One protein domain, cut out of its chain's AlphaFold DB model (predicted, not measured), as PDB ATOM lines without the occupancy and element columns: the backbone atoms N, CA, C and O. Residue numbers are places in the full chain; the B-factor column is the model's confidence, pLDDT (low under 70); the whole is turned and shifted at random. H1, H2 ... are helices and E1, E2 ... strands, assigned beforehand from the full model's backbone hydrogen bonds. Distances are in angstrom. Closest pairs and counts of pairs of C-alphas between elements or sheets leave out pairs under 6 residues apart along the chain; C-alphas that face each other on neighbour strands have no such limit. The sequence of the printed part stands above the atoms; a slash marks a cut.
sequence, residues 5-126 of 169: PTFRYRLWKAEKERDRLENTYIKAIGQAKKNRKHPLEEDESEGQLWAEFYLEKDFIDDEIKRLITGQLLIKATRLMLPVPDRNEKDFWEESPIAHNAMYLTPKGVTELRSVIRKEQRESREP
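Overview. This is residues 5 to 126 of the 169 residues of an uncharacterized protein of Herpetosiphonaceae bacterium (UniProt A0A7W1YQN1). A long helical hairpin, H1 and H2 side by side, makes most of a rod-shaped model, and the later part of H2 reaches past the beginning of H1. There the shorter helix H3 and a tiny two-strand hairpin, E1 and E2, pack on H2, away from H1. The printed part has 122 residues with three named helices and two named strands, in the order H1, H2, E1, E2, H3; the sheet's order is E1 - E2, antiparallel, and the class is mostly helix. The whole is loose, with a radius of gyration of the C-alphas of 19.7 A, and its C-alphas span 70 by 31 by 22 A.

Arrangement. H1, residues 5 to 34, and H2, residues 44 to 78, form a helical hairpin: they touch, opposite ways at a shallow tilt of 14 degrees. Their closest C-alphas, those of Ile 29 and Glu 46, are 6.0 A apart. E1, residues 92 to 94, and E2, residues 102 to 104, form an antiparallel hairpin, with 142 degrees between their directions. Across this pair N 93 and O 103 are 2.9 A apart and N 103 and O 93 are 2.8 A apart, both within hydrogen-bond range. The closest C-alphas of H2 and E2, those of Thr 69 and Leu 104, are 5.7 A apart. H3, residues 106 to 122, touches H2 with its residues 109 to 116 alone, and H2 touches H3 with its residues 69 to 76 alone. These two helices run the same way at a shallow tilt of 26 degrees, and their closest C-alphas, those of Ala 76 and Ile 116, are 6.4 A apart. H1 is apart from E1, E2 and H3. In H2 and H3 every O i to N i+4 pair is within hydrogen-bond range; in H1, 25 of 26 are.

Along the chain. H1 begins at C-alpha 5, at (166.736, 148.387, 179.684), and is 43.5 A long from first to last C-alpha. H2 measures 51.3 A, from C-alpha 44 at (187.864, 120.438, 153.257) to C-alpha 78. E1 measures 6.9 A and E2 7.0 A. H3 measures 24.4 A and ends at C-alpha 122, at (160.495, 137.022, 201.038).

Size, cuts and confidence. The two C-alphas farthest apart, those of Lys 37 and Pro 126, are 71.0 A apart. The printed part has no cut. The link from H2 to E1, residues 79 to 91, is long; the link from E2 to H3 is tight, and the other two are short. The mean pLDDT of the printed part is 93.1, and residues 125 to 126 are under 70.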
ATOM      1  N   PRO A   5     167.081 148.299 181.102       85.56
ATOM      2  CA  PRO A   5     166.736 148.387 179.684       85.56
ATOM      3  C   PRO A   5     167.934 148.123 178.768       85.56
ATOM      4  O   PRO A   5     167.798 147.425 177.766       85.56
ATOM      5  N   THR A   6     169.121 148.620 179.136       89.81
ATOM      6  CA  THR A   6     170.325 148.448 178.316       89.81
ATOM      7  C   THR A   6     170.831 147.010 178.359       89.81
ATOM      8  O   THR A   6     171.219 146.486 177.320       89.81
ATOM      9  N   PHE A   7     170.742 146.330 179.509       93.50
ATOM     10  CA  PHE A   7     171.035 144.896 179.613       93.50
ATOM     11  C   PHE A   7     170.132 144.059 178.696       93.50
ATOM     12  O   PHE A   7     170.638 143.269 177.902       93.50
ATOM     13  N   ARG A   8     168.805 144.248 178.774       93.62
ATOM     14  CA  ARG A   8     167.845 143.473 177.966       93.62
ATOM     15  C   ARG A   8     168.078 143.662 176.473       93.62
ATOM     16  O   ARG A   8     168.087 142.684 175.739       93.62
ATOM     17  N   TYR A   9     168.293 144.906 176.048       95.56
ATOM     18  CA  TYR A   9     168.591 145.211 174.653       95.56
ATOM     19  C   TYR A   9     169.886 144.541 174.182       95.56
ATOM     20  O   TYR A   9     169.907 143.949 173.107       95.56
ATOM     21  N   ARG A  10     170.953 144.596 174.987       96.62
ATOM     22  CA  ARG A  10     172.237 143.967 174.646       96.62
ATOM     23  C   ARG A  10     172.137 142.450 174.556       96.62
ATOM     24  O   ARG A  10     172.642 141.889 173.593       96.62
ATOM     25  N   LEU A  11     171.469 141.813 175.520       96.81
ATOM     26  CA  LEU A  11     171.248 140.369 175.501       96.81
ATOM     27  C   LEU A  11     170.436 139.960 174.267       96.81
ATOM     28  O   LEU A  11     170.884 139.114 173.508       96.81
ATOM     29  N   TRP A  12     169.310 140.635 174.013       97.62
ATOM     30  CA  TRP A  12     168.488 140.389 172.826       97.62
ATOM     31  C   TRP A  12     169.274 140.575 171.525       97.62
ATOM     32  O   TRP A  12     169.120 139.797 170.587       97.62
ATOM     33  N   LYS A  13     170.117 141.611 171.452       97.69
ATOM     34  CA  LYS A  13     170.956 141.861 170.279       97.69
ATOM     35  C   LYS A  13     171.934 140.704 170.053       97.69
ATOM     36  O   LYS A  13     172.011 140.239 168.923       97.69
ATOM     37  N   ALA A  14     172.619 140.243 171.100       97.88
ATOM     38  CA  ALA A  14     173.566 139.131 171.021       97.88
ATOM     39  C   ALA A  14     172.872 137.807 170.654       97.88
ATOM     40  O   ALA A  14     173.328 137.098 169.765       97.88
ATOM     41  N   GLU A  15     171.717 137.505 171.254       97.69
ATOM     42  CA  GLU A  15     170.913 136.326 170.897       97.69
ATOM     43  C   GLU A  15     170.470 136.376 169.429       97.69
ATOM     44  O   GLU A  15     170.637 135.412 168.688       97.69
ATOM     45  N   LYS A  16     169.988 137.535 168.965       98.25
ATOM     46  CA  LYS A  16     169.596 137.725 167.563       98.25
ATOM     47  C   LYS A  16     170.776 137.591 166.601       98.25
ATOM     48  O   LYS A  16     170.593 137.168 165.462       98.25
ATOM     49  N   GLU A  17     171.958 138.020 167.017       98.19
ATOM     50  CA  GLU A  17     173.192 137.881 166.250       98.19
ATOM     51  C   GLU A  17     173.602 136.414 166.131       98.19
ATOM     52  O   GLU A  17     173.826 135.953 165.015       98.19
ATOM     53  N   ARG A  18     173.549 135.655 167.233       98.25
ATOM     54  CA  ARG A  18     173.761 134.202 167.233       98.25
ATOM     55  C   ARG A  18     172.805 133.491 166.276       98.25
ATOM     56  O   ARG A  18     173.242 132.717 165.433       98.25
ATOM     57  N   ASP A  19     171.513 133.801 166.351       98.19
ATOM     58  CA  ASP A  19     170.510 133.162 165.496       98.19
ATOM     59  C   ASP A  19     170.737 133.507 164.007       98.19
ATOM     60  O   ASP A  19     170.516 132.687 163.115       98.19
ATOM     61  N   ARG A  20     171.190 134.730 163.696       98.31
ATOM     62  CA  ARG A  20     171.554 135.127 162.322       98.31
ATOM     63  C   ARG A  20     172.792 134.390 161.824       98.31
ATOM     64  O   ARG A  20     172.794 133.960 160.667       98.31
ATOM     65  N   LEU A  21     173.806 134.267 162.676       98.12
ATOM     66  CA  LEU A  21     175.041 133.546 162.394       98.12
ATOM     67  C   LEU A  21     174.723 132.092 162.036       98.12
ATOM     68  O   LEU A  21     175.029 131.641 160.936       98.12
ATOM     69  N   GLU A  22     173.993 131.406 162.915       97.88
ATOM     70  CA  GLU A  22     173.582 130.013 162.741       97.88
ATOM     71  C   GLU A  22     172.803 129.804 161.437       97.88
ATOM     72  O   GLU A  22     173.143 128.944 160.627       97.88
ATOM     73  N   ASN A  23     171.821 130.663 161.155       98.12
ATOM     74  CA  ASN A  23     171.059 130.581 159.910       98.12
ATOM     75  C   ASN A  23     171.909 130.812 158.651       98.12
ATOM     76  O   ASN A  23     171.585 130.272 157.591       98.12
ATOM     77  N   THR A  24     172.948 131.642 158.733       98.19
ATOM     78  CA  THR A  24     173.843 131.922 157.600       98.19
ATOM     79  C   THR A  24     174.743 130.722 157.331       98.19
ATOM     80  O   THR A  24     174.761 130.211 156.209       98.19
ATOM     81  N   TYR A  25     175.405 130.212 158.368       97.50
ATOM     82  CA  TYR A  25     176.330 129.090 158.249       97.50
ATOM     83  C   TYR A  25     175.624 127.777 157.902       97.50
ATOM     84  O   TYR A  25     176.071 127.081 156.996       97.50
ATOM     85  N   ILE A  26     174.459 127.475 158.492       97.25
ATOM     86  CA  ILE A  26     173.675 126.277 158.129       97.25
ATOM     87  C   ILE A  26     173.320 126.276 156.634       97.25
ATOM     88  O   ILE A  26     173.369 125.232 155.979       97.25
ATOM     89  N   LYS A  27     172.980 127.440 156.063       97.88
ATOM     90  CA  LYS A  27     172.706 127.555 154.623       97.88
ATOM     91  C   LYS A  27     173.967 127.336 153.791       97.88
ATOM     92  O   LYS A  27     173.889 126.608 152.803       97.88
ATOM     93  N   ALA A  28     175.090 127.936 154.180       96.12
ATOM     94  CA  ALA A  28     176.366 127.795 153.481       96.12
ATOM     95  C   ALA A  28     176.865 126.340 153.498       96.12
ATOM     96  O   ALA A  28     177.127 125.767 152.443       96.12
ATOM     97  N   ILE A  29     176.869 125.700 154.668       95.19
ATOM     98  CA  ILE A  29     177.223 124.285 154.850       95.19
ATOM     99  C   ILE A  29     176.271 123.388 154.051       95.19
ATOM    100  O   ILE A  29     176.695 122.473 153.346       95.19
ATOM    101  N   GLY A  30     174.968 123.685 154.082       94.94
ATOM    102  CA  GLY A  30     173.975 122.972 153.283       94.94
ATOM    103  C   GLY A  30     174.200 123.098 151.770       94.94
ATOM    104  O   GLY A  30     173.941 122.144 151.038       94.94
ATOM    105  N   GLN A  31     174.683 124.246 151.284       94.94
ATOM    106  CA  GLN A  31     175.057 124.442 149.879       94.94
ATOM    107  C   GLN A  31     176.353 123.707 149.529       94.94
ATOM    108  O   GLN A  31     176.383 123.008 148.517       94.94
ATOM    109  N   ALA A  32     177.379 123.793 150.380       93.00
ATOM    110  CA  ALA A  32     178.633 123.060 150.213       93.00
ATOM    111  C   ALA A  32     178.365 121.553 150.095       93.00
ATOM    112  O   ALA A  32     178.769 120.917 149.124       93.00
ATOM    113  N   LYS A  33     177.535 121.004 150.991       91.88
ATOM    114  CA  LYS A  33     177.134 119.593 150.971       91.88
ATOM    115  C   LYS A  33     176.393 119.183 149.694       91.88
ATOM    116  O   LYS A  33     176.577 118.064 149.224       91.88
ATOM    117  N   LYS A  34     175.563 120.065 149.122       92.56
ATOM    118  CA  LYS A  34     174.841 119.806 147.859       92.56
ATOM    119  C   LYS A  34     175.752 119.813 146.635       92.56
ATOM    120  O   LYS A  34     175.457 119.113 145.673       92.56
ATOM    121  N   ASN A  35     176.830 120.591 146.669       91.38
ATOM    122  CA  ASN A  35     177.763 120.727 145.552       91.38
ATOM    123  C   ASN A  35     178.833 119.621 145.518       91.38
ATOM    124  O   ASN A  35     179.649 119.585 144.594       91.38
ATOM    125  N   ARG A  36     178.829 118.705 146.494       88.38
ATOM    126  CA  ARG A  36     179.770 117.585 146.557       88.38
ATOM    127  C   ARG A  36     179.578 116.608 145.407       88.38
ATOM    128  O   ARG A  36     178.465 116.179 145.115       88.38
ATOM    129  N   LYS A  37     180.698 116.195 144.805       86.19
ATOM    130  CA  LYS A  37     180.727 115.178 143.740       86.19
ATOM    131  C   LYS A  37     180.624 113.753 144.288       86.19
ATOM    132  O   LYS A  37     179.961 112.921 143.675       86.19
ATOM    133  N   HIS A  38     181.234 113.484 145.444       83.25
ATOM    134  CA  HIS A  38     181.191 112.184 146.115       83.25
ATOM    135  C   HIS A  38     180.655 112.323 147.552       83.25
ATOM    136  O   HIS A  38     181.186 113.119 148.320       83.25
ATOM    137  N   PRO A  39     179.626 111.550 147.954       81.44
ATOM    138  CA  PRO A  39     179.036 111.646 149.298       81.44
ATOM    139  C   PRO A  39     179.949 111.216 150.457       81.44
ATOM    140  O   PRO A  39     179.645 111.537 151.601       81.44
ATOM    141  N   LEU A  40     181.006 110.449 150.169       78.56
ATOM    142  CA  LEU A  40     181.919 109.866 151.161       78.56
ATOM    143  C   LEU A  40     183.218 110.663 151.334       78.56
ATOM    144  O   LEU A  40     184.006 110.340 152.215       78.56
ATOM    145  N   GLU A  41     183.452 111.668 150.493       79.94
ATOM    146  CA  GLU A  41     184.645 112.503 150.570       79.94
ATOM    147  C   GLU A  41     184.327 113.714 151.451       79.94
ATOM    148  O   GLU A  41     183.402 114.486 151.170       79.94
ATOM    149  N   GLU A  42     185.039 113.827 152.571       76.12
ATOM    150  CA  GLU A  42     184.944 114.991 153.443       76.12
ATOM    151  C   GLU A  42     185.581 116.173 152.712       76.12
ATOM    152  O   GLU A  42     186.789 116.236 152.512       76.12
ATOM    153  N   ASP A  43     184.734 117.073 152.224       83.62
ATOM    154  CA  ASP A  43     185.187 118.271 151.530       83.62
ATOM    155  C   ASP A  43     185.816 119.214 152.560       83.62
ATOM    156  O   ASP A  43     185.117 119.665 153.476       83.62
ATOM    157  N   GLU A  44     187.110 119.511 152.404       86.19
ATOM    158  CA  GLU A  44     187.864 120.438 153.257       86.19
ATOM    159  C   GLU A  44     187.133 121.779 153.438       86.19
ATOM    160  O   GLU A  44     187.221 122.396 154.503       86.19
ATOM    161  N   SER A  45     186.343 122.204 152.443       86.69
ATOM    162  CA  SER A  45     185.535 123.422 152.528       86.69
ATOM    163  C   SER A  45     184.414 123.353 153.575       86.69
ATOM    164  O   SER A  45     184.121 124.364 154.212       86.69
ATOM    165  N   GLU A  46     183.804 122.186 153.829       91.00
ATOM    166  CA  GLU A  46     182.816 122.042 154.912       91.00
ATOM    167  C   GLU A  46     183.501 122.138 156.278       91.00
ATOM    168  O   GLU A  46     182.986 122.809 157.173       91.00
ATOM    169  N   GLY A  47     184.662 121.494 156.433       92.06
ATOM    170  CA  GLY A  47     185.433 121.545 157.676       92.06
ATOM    171  C   GLY A  47     185.826 122.976 158.048       92.06
ATOM    172  O   GLY A  47     185.665 123.382 159.199       92.06
ATOM    173  N   GLN A  48     186.261 123.765 157.060       94.81
ATOM    174  CA  GLN A  48     186.570 125.188 157.237       94.81
ATOM    175  C   GLN A  48     185.335 125.996 157.662       94.81
ATOM    176  O   GLN A  48     185.407 126.737 158.640       94.81
ATOM    177  N   LEU A  49     184.182 125.794 157.010       95.69
ATOM    178  CA  LEU A  49     182.936 126.486 157.367       95.69
ATOM    179  C   LEU A  49     182.471 126.176 158.795       95.69
ATOM    180  O   LEU A  49     181.997 127.070 159.493       95.69
ATOM    181  N   TRP A  50     182.597 124.924 159.245       96.06
ATOM    182  CA  TRP A  50     182.284 124.570 160.631       96.06
ATOM    183  C   TRP A  50     183.257 125.214 161.615       96.06
ATOM    184  O   TRP A  50     182.819 125.726 162.645       96.06
ATOM    185  N   ALA A  51     184.557 125.210 161.313       96.44
ATOM    186  CA  ALA A  51     185.563 125.828 162.172       96.44
ATOM    187  C   ALA A  51     185.314 127.336 162.344       96.44
ATOM    188  O   ALA A  51     185.310 127.830 163.473       96.44
ATOM    189  N   GLU A  52     185.037 128.048 161.249       97.19
ATOM    190  CA  GLU A  52     184.669 129.469 161.270       97.19
ATOM    191  C   GLU A  52     183.371 129.707 162.053       97.19
ATOM    192  O   GLU A  52     183.330 130.568 162.936       97.19
ATOM    193  N   PHE A  53     182.341 128.889 161.810       97.69
ATOM    194  CA  PHE A  53     181.073 128.964 162.535       97.69
ATOM    195  C   PHE A  53     181.259 128.835 164.048       97.69
ATOM    196  O   PHE A  53     180.728 129.654 164.800       97.69
ATOM    197  N   TYR A  54     181.979 127.807 164.505       97.31
ATOM    198  CA  TYR A  54     182.176 127.574 165.935       97.31
ATOM    199  C   TYR A  54     182.978 128.698 166.582       97.31
ATOM    200  O   TYR A  54     182.596 129.161 167.652       97.31
ATOM    201  N   LEU A  55     184.017 129.188 165.905       96.88
ATOM    202  CA  LEU A  55     184.812 130.309 166.390       96.88
ATOM    203  C   LEU A  55     183.946 131.562 166.582       96.88
ATOM    204  O   LEU A  55     183.924 132.123 167.675       96.88
ATOM    205  N   GLU A  56     183.184 131.977 165.567       97.56
ATOM    206  CA  GLU A  56     182.292 133.139 165.675       97.56
ATOM    207  C   GLU A  56     181.190 132.938 166.723       97.56
ATOM    208  O   GLU A  56     180.881 133.848 167.499       97.56
ATOM    209  N   LYS A  57     180.609 131.737 166.780       97.56
ATOM    210  CA  LYS A  57     179.574 131.398 167.756       97.56
ATOM    211  C   LYS A  57     180.106 131.504 169.181       97.56
ATOM    212  O   LYS A  57     179.404 132.044 170.035       97.56
ATOM    213  N   ASP A  58     181.325 131.039 169.434       96.44
ATOM    214  CA  ASP A  58     181.939 131.102 170.757       96.44
ATOM    215  C   ASP A  58     182.117 132.556 171.219       96.44
ATOM    216  O   ASP A  58     181.817 132.852 172.376       96.44
ATOM    217  N   PHE A  59     182.486 133.494 170.333       97.38
ATOM    218  CA  PHE A  59     182.532 134.931 170.668       97.38
ATOM    219  C   PHE A  59     181.178 135.475 171.125       97.38
ATOM    220  O   PHE A  59     181.102 136.243 172.091       97.38
ATOM    221  N   ILE A  60     180.100 135.081 170.450       97.88
ATOM    222  CA  ILE A  60     178.753 135.546 170.790       97.88
ATOM    223  C   ILE A  60     178.273 134.902 172.096       97.88
ATOM    224  O   ILE A  60     177.728 135.591 172.966       97.88
ATOM    225  N   ASP A  61     178.493 133.598 172.265       97.31
ATOM    226  CA  ASP A  61     178.113 132.868 173.475       97.31
ATOM    227  C   ASP A  61     178.876 133.385 174.707       97.31
ATOM    228  O   ASP A  61     178.287 133.518 175.784       97.31
ATOM    229  N   ASP A  62     180.151 133.752 174.554       97.06
ATOM    230  CA  ASP A  62     180.962 134.384 175.599       97.06
ATOM    231  C   ASP A  62     180.365 135.724 176.060       97.06
ATOM    232  O   ASP A  62     180.151 135.945 177.257       97.06
ATOM    233  N   GLU A  63     179.977 136.591 175.118       96.62
ATOM    234  CA  GLU A  63     179.316 137.865 175.422       96.62
ATOM    235  C   GLU A  63     177.972 137.650 176.138       96.62
ATOM    236  O   GLU A  63     177.660 138.356 177.106       96.62
ATOM    237  N   ILE A  64     177.181 136.656 175.716       97.81
ATOM    238  CA  ILE A  64     175.916 136.293 176.374       97.81
ATOM    239  C   ILE A  64     176.174 135.869 177.827       97.81
ATOM    240  O   ILE A  64     175.532 136.396 178.749       97.81
ATOM    241  N   LYS A  65     177.131 134.963 178.059       97.56
ATOM    242  CA  LYS A  65     177.515 134.498 179.403       97.56
ATOM    243  C   LYS A  65     177.995 135.649 180.280       97.56
ATOM    244  O   LYS A  65     177.549 135.776 181.428       97.56
ATOM    245  N   ARG A  66     178.826 136.539 179.733       96.81
ATOM    246  CA  ARG A  66     179.329 137.740 180.409       96.81
ATOM    247  C   ARG A  66     178.198 138.669 180.839       96.81
ATOM    248  O   ARG A  66     178.164 139.111 181.991       96.81
ATOM    249  N   LEU A  67     177.252 138.950 179.940       96.94
ATOM    250  CA  LEU A  67     176.092 139.796 180.226       96.94
ATOM    251  C   LEU A  67     175.220 139.188 181.330       96.94
ATOM    252  O   LEU A  67     174.867 139.885 182.286       96.94
ATOM    253  N   ILE A  68     174.876 137.901 181.218       97.50
ATOM    254  CA  ILE A  68     174.026 137.204 182.194       97.50
ATOM    255  C   ILE A  68     174.691 137.183 183.570       97.50
ATOM    256  O   ILE A  68     174.060 137.581 184.553       97.50
ATOM    257  N   THR A  69     175.956 136.762 183.633       97.62
ATOM    258  CA  THR A  69     176.747 136.702 184.868       97.62
ATOM    259  C   THR A  69     176.796 138.078 185.522       97.62
ATOM    260  O   THR A  69     176.366 138.231 186.664       97.62
ATOM    261  N   GLY A  70     177.217 139.112 184.785       96.12
ATOM    262  CA  GLY A  70     177.312 140.471 185.315       96.12
ATOM    263  C   GLY A  70     175.982 140.987 185.870       96.12
ATOM    264  O   GLY A  70     175.939 141.557 186.960       96.12
ATOM    265  N   GLN A  71     174.874 140.734 185.171       96.88
ATOM    266  CA  GLN A  71     173.554 141.156 185.633       96.88
ATOM    267  C   GLN A  71     173.097 140.416 186.896       96.88
ATOM    268  O   GLN A  71     172.450 141.022 187.755       96.88
ATOM    269  N   LEU A  72     173.386 139.118 187.016       96.62
ATOM    270  CA  LEU A  72     173.045 138.349 188.213       96.62
ATOM    271  C   LEU A  72     173.875 138.784 189.417       96.62
ATOM    272  O   LEU A  72     173.300 138.995 190.479       96.62
ATOM    273  N   LEU A  73     175.176 139.015 189.234       96.38
ATOM    274  CA  LEU A  73     176.042 139.528 190.295       96.38
ATOM    275  C   LEU A  73     175.570 140.898 190.787       96.38
ATOM    276  O   LEU A  73     175.395 141.082 191.984       96.38
ATOM    277  N   ILE A  74     175.241 141.826 189.880       95.38
ATOM    278  CA  ILE A  74     174.686 143.138 190.258       95.38
ATOM    279  C   ILE A  74     173.404 142.980 191.088       95.38
ATOM    280  O   ILE A  74     173.201 143.715 192.055       95.38
ATOM    281  N   LYS A  75     172.519 142.048 190.714       95.00
ATOM    282  CA  LYS A  75     171.290 141.781 191.476       95.00
ATOM    283  C   LYS A  75     171.585 141.184 192.848       95.00
ATOM    284  O   LYS A  75     170.995 141.650 193.814       95.00
ATOM    285  N   ALA A  76     172.484 140.207 192.925       93.88
ATOM    286  CA  ALA A  76     172.891 139.582 194.177       93.88
ATOM    287  C   ALA A  76     173.487 140.623 195.132       93.88
ATOM    288  O   ALA A  76     173.001 140.770 196.247       93.88
ATOM    289  N   THR A  77     174.426 141.449 194.656       93.56
ATOM    290  CA  THR A  77     175.028 142.533 195.445       93.56
ATOM    291  C   THR A  77     173.989 143.539 195.942       93.56
ATOM    292  O   THR A  77     174.040 143.947 197.097       93.56
ATOM    293  N   ARG A  78     173.018 143.934 195.106       93.44
ATOM    294  CA  ARG A  78     171.945 144.864 195.513       93.44
ATOM    295  C   ARG A  78     171.027 144.298 196.593       93.44
ATOM    296  O   ARG A  78     170.477 145.071 197.362       93.44
ATOM    297  N   LEU A  79     170.846 142.982 196.607       91.31
ATOM    298  CA  LEU A  79     170.059 142.263 197.606       91.31
ATOM    299  C   LEU A  79     170.923 141.765 198.776       91.31
ATOM    300  O   LEU A  79     170.424 141.029 199.614       91.31
ATOM    301  N   MET A  80     172.212 142.131 198.821       92.19
ATOM    302  CA  MET A  80     173.184 141.648 199.813       92.19
ATOM    303  C   MET A  80     173.252 140.115 199.916       92.19
ATOM    304  O   MET A  80     173.554 139.558 200.968       92.19
ATOM    305  N   LEU A  81     172.986 139.426 198.806       90.00
ATOM    306  CA  LEU A  81     173.022 137.973 198.733       90.00
ATOM    307  C   LEU A  81     174.462 137.472 198.581       90.00
ATOM    308  O   LEU A  81     175.247 138.094 197.853       90.00
ATOM    309  N   PRO A  82     174.804 136.331 199.204       90.69
ATOM    310  CA  PRO A  82     176.092 135.698 199.004       90.69
ATOM    311  C   PRO A  82     176.223 135.247 197.548       90.69
ATOM    312  O   PRO A  82     175.270 134.784 196.916       90.69
ATOM    313  N   VAL A  83     177.432 135.395 197.022       92.62
ATOM    314  CA  VAL A  83     177.829 134.908 195.701       92.62
ATOM    315  C   VAL A  83     178.783 133.727 195.924       92.62
ATOM    316  O   VAL A  83     179.615 133.833 196.825       92.62
ATOM    317  N   PRO A  84     178.690 132.634 195.140       90.12
ATOM    318  CA  PRO A  84     179.613 131.502 195.252       90.12
ATOM    319  C   PRO A  84     181.075 131.933 195.105       90.12
ATOM    320  O   PRO A  84     181.369 132.835 194.309       90.12
ATOM    321  N   ASP A  85     181.993 131.278 195.821       92.56
ATOM    322  CA  ASP A  85     183.426 131.552 195.681       92.56
ATOM    323  C   ASP A  85     183.867 131.221 194.245       92.56
ATOM    324  O   ASP A  85     183.452 130.219 193.662       92.56
ATOM    325  N   ARG A  86     184.714 132.067 193.651       93.00
ATOM    326  CA  ARG A  86     185.252 131.870 192.296       93.00
ATOM    327  C   ARG A  86     186.067 130.585 192.156       93.00
ATOM    328  O   ARG A  86     186.221 130.093 191.045       93.00
ATOM    329  N   ASN A  87     186.562 130.033 193.262       92.56
ATOM    330  CA  ASN A  87     187.274 128.756 193.270       92.56
ATOM    331  C   ASN A  87     186.342 127.540 193.090       92.56
ATOM    332  O   ASN A  87     186.813 126.436 192.800       92.56
ATOM    333  N   GLU A  88     185.025 127.713 193.242       90.56
ATOM    334  CA  GLU A  88     184.042 126.645 193.071       90.56
ATOM    335  C   GLU A  88     183.745 126.400 191.582       90.56
ATOM    336  O   GLU A  88     182.833 126.991 190.997       90.56
ATOM    337  N   LYS A  89     184.497 125.480 190.964       94.00
ATOM    338  CA  LYS A  89     184.380 125.117 189.531       94.00
ATOM    339  C   LYS A  89     182.987 124.632 189.104       94.00
ATOM    340  O   LYS A  89     182.637 124.692 187.932       94.00
ATOM    341  N   ASP A  90     182.175 124.171 190.049       94.50
ATOM    342  CA  ASP A  90     180.780 123.801 189.804       94.50
ATOM    343  C   ASP A  90     179.909 125.003 189.418       94.50
ATOM    344  O   ASP A  90     178.926 124.865 188.683       94.50
ATOM    345  N   PHE A  91     180.251 126.180 189.941       93.19
ATOM    346  CA  PHE A  91     179.494 127.417 189.786       93.19
ATOM    347  C   PHE A  91     180.142 128.375 188.801       93.19
ATOM    348  O   PHE A  91     179.425 129.186 188.216       93.19
ATOM    349  N   TRP A  92     181.452 128.257 188.590       97.19
ATOM    350  CA  TRP A  92     182.223 129.140 187.731       97.19
ATOM    351  C   TRP A  92     182.987 128.389 186.647       97.19
ATOM    352  O   TRP A  92     183.633 127.380 186.903       97.19
ATOM    353  N   GLU A  93     182.954 128.941 185.442       97.06
ATOM    354  CA  GLU A  93     183.750 128.506 184.299       97.06
ATOM    355  C   GLU A  93     184.598 129.668 183.779       97.06
ATOM    356  O   GLU A  93     184.199 130.835 183.853       97.06
ATOM    357  N   GLU A  94     185.786 129.352 183.272       97.00
ATOM    358  CA  GLU A  94     186.652 130.327 182.614       97.00
ATOM    359  C   GLU A  94     186.160 130.602 181.192       97.00
ATOM    360  O   GLU A  94     185.649 129.717 180.501       97.00
ATOM    361  N   SER A  95     186.308 131.850 180.757       96.31
ATOM    362  CA  SER A  95     186.052 132.231 179.374       96.31
ATOM    363  C   SER A  95     187.068 131.552 178.448       96.31
ATOM    364  O   SER A  95     188.272 131.669 178.687       96.31
ATOM    365  N   PRO A  96     186.620 130.909 177.354       92.25
ATOM    366  CA  PRO A  96     187.530 130.389 176.338       92.25
ATOM    367  C   PRO A  96     188.238 131.493 175.532       92.25
ATOM    368  O   PRO A  96     189.188 131.202 174.812       92.25
ATOM    369  N   ILE A  97     187.789 132.750 175.636       93.69
ATOM    370  CA  ILE A  97     188.205 133.852 174.754       93.69
ATOM    371  C   ILE A  97     188.942 134.946 175.522       93.69
ATOM    372  O   ILE A  97     189.981 135.439 175.087       93.69
ATOM    373  N   ALA A  98     188.403 135.354 176.668       92.25
ATOM    374  CA  ALA A  98     188.947 136.420 177.486       92.25
ATOM    375  C   ALA A  98     189.721 135.839 178.674       92.25
ATOM    376  O   ALA A  98     189.141 135.358 179.648       92.25
ATOM    377  N   HIS A  99     191.050 135.949 178.635       90.00
ATOM    378  CA  HIS A  99     191.894 135.548 179.758       90.00
ATOM    379  C   HIS A  99     191.450 136.223 181.065       90.00
ATOM    380  O   HIS A  99     191.218 137.434 181.112       90.00
ATOM    381  N   ASN A 100     191.369 135.434 182.141       90.50
ATOM    382  CA  ASN A 100     190.947 135.850 183.486       90.50
ATOM    383  C   ASN A 100     189.475 136.286 183.623       90.50
ATOM    384  O   ASN A 100     189.074 136.756 184.694       90.50
ATOM    385  N   ALA A 101     188.649 136.140 182.583       94.38
ATOM    386  CA  ALA A 101     187.209 136.289 182.724       94.38
ATOM    387  C   ALA A 101     186.600 134.975 183.230       94.38
ATOM    388  O   ALA A 101     186.888 133.900 182.710       94.38
ATOM    389  N   MET A 102     185.748 135.071 184.253       97.12
ATOM    390  CA  MET A 102     184.990 133.940 184.791       97.12
ATOM    391  C   MET A 102     183.500 134.235 184.701       97.12
ATOM    392  O   MET A 102     183.053 135.343 185.025       97.12
ATOM    393  N   TYR A 103     182.736 133.229 184.299       97.56
ATOM    394  CA  TYR A 103     181.287 133.289 184.169       97.56
ATOM    395  C   TYR A 103     180.630 132.231 185.029       97.56
ATOM    396  O   TYR A 103     181.248 131.238 185.398       97.56
ATOM    397  N   LEU A 104     179.359 132.449 185.350       97.31
ATOM    398  CA  LEU A 104     178.584 131.424 186.022       97.31
ATOM    399  C   LEU A 104     178.286 130.291 185.039       97.31
ATOM    400  O   LEU A 104     177.781 130.539 183.941       97.31
ATOM    401  N   THR A 105     178.511 129.054 185.471       97.69
ATOM    402  CA  THR A 105     178.046 127.856 184.763       97.69
ATOM    403  C   THR A 105     176.512 127.854 184.682       97.69
ATOM    404  O   THR A 105     175.839 128.555 185.450       97.69
ATOM    405  N   PRO A 106     175.887 127.019 183.830       97.44
ATOM    406  CA  PRO A 106     174.429 126.865 183.822       97.44
ATOM    407  C   PRO A 106     173.847 126.507 185.201       97.44
ATOM    408  O   PRO A 106     172.779 127.004 185.584       97.44
ATOM    409  N   LYS A 107     174.584 125.699 185.977       94.69
ATOM    410  CA  LYS A 107     174.260 125.357 187.366       94.69
ATOM    411  C   LYS A 107     174.282 126.609 188.243       94.69
ATOM    412  O   LYS A 107     173.278 126.903 188.891       94.69
ATOM    413  N   GLY A 108     175.355 127.401 188.197       95.50
ATOM    414  CA  GLY A 108     175.454 128.618 189.005       95.50
ATOM    415  C   GLY A 108     174.493 129.731 188.617       95.50
ATOM    416  O   GLY A 108     173.952 130.407 189.491       95.50
ATOM    417  N   VAL A 109     174.170 129.863 187.332       97.94
ATOM    418  CA  VAL A 109     173.090 130.740 186.866       97.94
ATOM    419  C   VAL A 109     171.752 130.328 187.477       97.94
ATOM    420  O   VAL A 109     170.989 131.192 187.917       97.94
ATOM    421  N   THR A 110     171.446 129.029 187.492       96.94
ATOM    422  CA  THR A 110     170.179 128.500 188.018       96.94
ATOM    423  C   THR A 110     170.075 128.710 189.524       96.94
ATOM    424  O   THR A 110     169.068 129.250 189.989       96.94
ATOM    425  N   GLU A 111     171.134 128.379 190.261       92.88
ATOM    426  CA  GLU A 111     171.186 128.522 191.717       92.88
ATOM    427  C   GLU A 111     171.071 129.990 192.140       92.88
ATOM    428  O   GLU A 111     170.168 130.363 192.890       92.88
ATOM    429  N   LEU A 112     171.895 130.873 191.566       94.69
ATOM    430  CA  LEU A 112     171.877 132.291 191.921       94.69
ATOM    431  C   LEU A 112     170.539 132.953 191.554       94.69
ATOM    432  O   LEU A 112     170.033 133.801 192.291       94.69
ATOM    433  N   ARG A 113     169.910 132.546 190.440       97.06
ATOM    434  CA  ARG A 113     168.544 132.983 190.099       97.06
ATOM    435  C   ARG A 113     167.517 132.494 191.113       97.06
ATOM    436  O   ARG A 113     166.596 133.253 191.409       97.06
ATOM    437  N   SER A 114     167.640 131.260 191.601       93.69
ATOM    438  CA  SER A 114     166.758 130.698 192.630       93.69
ATOM    439  C   SER A 114     166.839 131.520 193.916       93.69
ATOM    440  O   SER A 114     165.817 132.029 194.377       93.69
ATOM    441  N   VAL A 115     168.057 131.772 194.408       92.44
ATOM    442  CA  VAL A 115     168.311 132.578 195.613       92.44
ATOM    443  C   VAL A 115     167.772 134.003 195.452       92.44
ATOM    444  O   VAL A 115     167.011 134.468 196.295       92.44
ATOM    445  N   ILE A 116     168.058 134.673 194.326       94.81
ATOM    446  CA  ILE A 116     167.528 136.020 194.040       94.81
ATOM    447  C   ILE A 116     165.996 136.033 194.030       94.81
ATOM    448  O   ILE A 116     165.380 136.967 194.539       94.81
ATOM    449  N   ARG A 117     165.355 135.029 193.420       94.62
ATOM    450  CA  ARG A 117     163.887 134.956 193.355       94.62
ATOM    451  C   ARG A 117     163.270 134.693 194.723       94.62
ATOM    452  O   ARG A 117     162.222 135.270 195.005       94.62
ATOM    453  N   LYS A 118     163.893 133.832 195.531       92.25
ATOM    454  CA  LYS A 118     163.472 133.548 196.905       92.25
ATOM    455  C   LYS A 118     163.534 134.821 197.743       92.25
ATOM    456  O   LYS A 118     162.509 135.226 198.277       92.25
ATOM    457  N   GLU A 119     164.664 135.523 197.707       91.25
ATOM    458  CA  GLU A 119     164.837 136.789 198.424       91.25
ATOM    459  C   GLU A 119     163.830 137.849 197.986       91.25
ATOM    460  O   GLU A 119     163.227 138.523 198.806       91.25
ATOM    461  N   GLN A 120     163.583 137.986 196.683       92.00
ATOM    462  CA  GLN A 120     162.599 138.947 196.184       92.00
ATOM    463  C   GLN A 120     161.160 138.604 196.577       92.00
ATOM    464  O   GLN A 120     160.322 139.505 196.606       92.00
ATOM    465  N   ARG A 121     160.857 137.324 196.818       90.00
ATOM    466  CA  ARG A 121     159.551 136.879 197.310       90.00
ATOM    467  C   ARG A 121     159.429 137.156 198.807       90.00
ATOM    468  O   ARG A 121     158.468 137.798 199.202       90.00
ATOM    469  N   GLU A 122     160.436 136.778 199.590       84.94
ATOM    470  CA  GLU A 122     160.495 137.022 201.038       84.94
ATOM    471  C   GLU A 122     160.590 138.519 201.363       84.94
ATOM    472  O   GLU A 122     159.916 139.008 202.248       84.94
ATOM    473  N   SER A 123     161.297 139.329 200.579       78.88
ATOM    474  CA  SER A 123     161.292 140.793 200.740       78.88
ATOM    475  C   SER A 123     159.913 141.430 200.494       78.88
ATOM    476  O   SER A 123     159.677 142.568 200.897       78.88
ATOM    477  N   ARG A 124     159.004 140.737 199.794       75.00
ATOM    478  CA  ARG A 124     157.617 141.185 199.567       75.00
ATOM    479  C   ARG A 124     156.642 140.633 200.609       75.00
ATOM    480  O   ARG A 124     155.540 141.161 200.722       75.00
ATOM    481  N   GLU A 125     157.046 139.618 201.364       57.72
ATOM    482  CA  GLU A 125     156.284 138.987 202.441       57.72
ATOM    483  C   GLU A 125     157.032 139.242 203.758       57.72
ATOM    484  O   GLU A 125     158.035 138.590 204.003       57.72
ATOM    485  N   PRO A 126     156.623 140.182 204.626       52.06
ATOM    486  CA  PRO A 126     157.452 140.608 205.758       52.06
ATOM    487  C   PRO A 126     157.619 139.516 206.844       52.06
ATOM    488  O   PRO A 126     157.009 139.641 207.896       52.06
TER     489      PRO A 126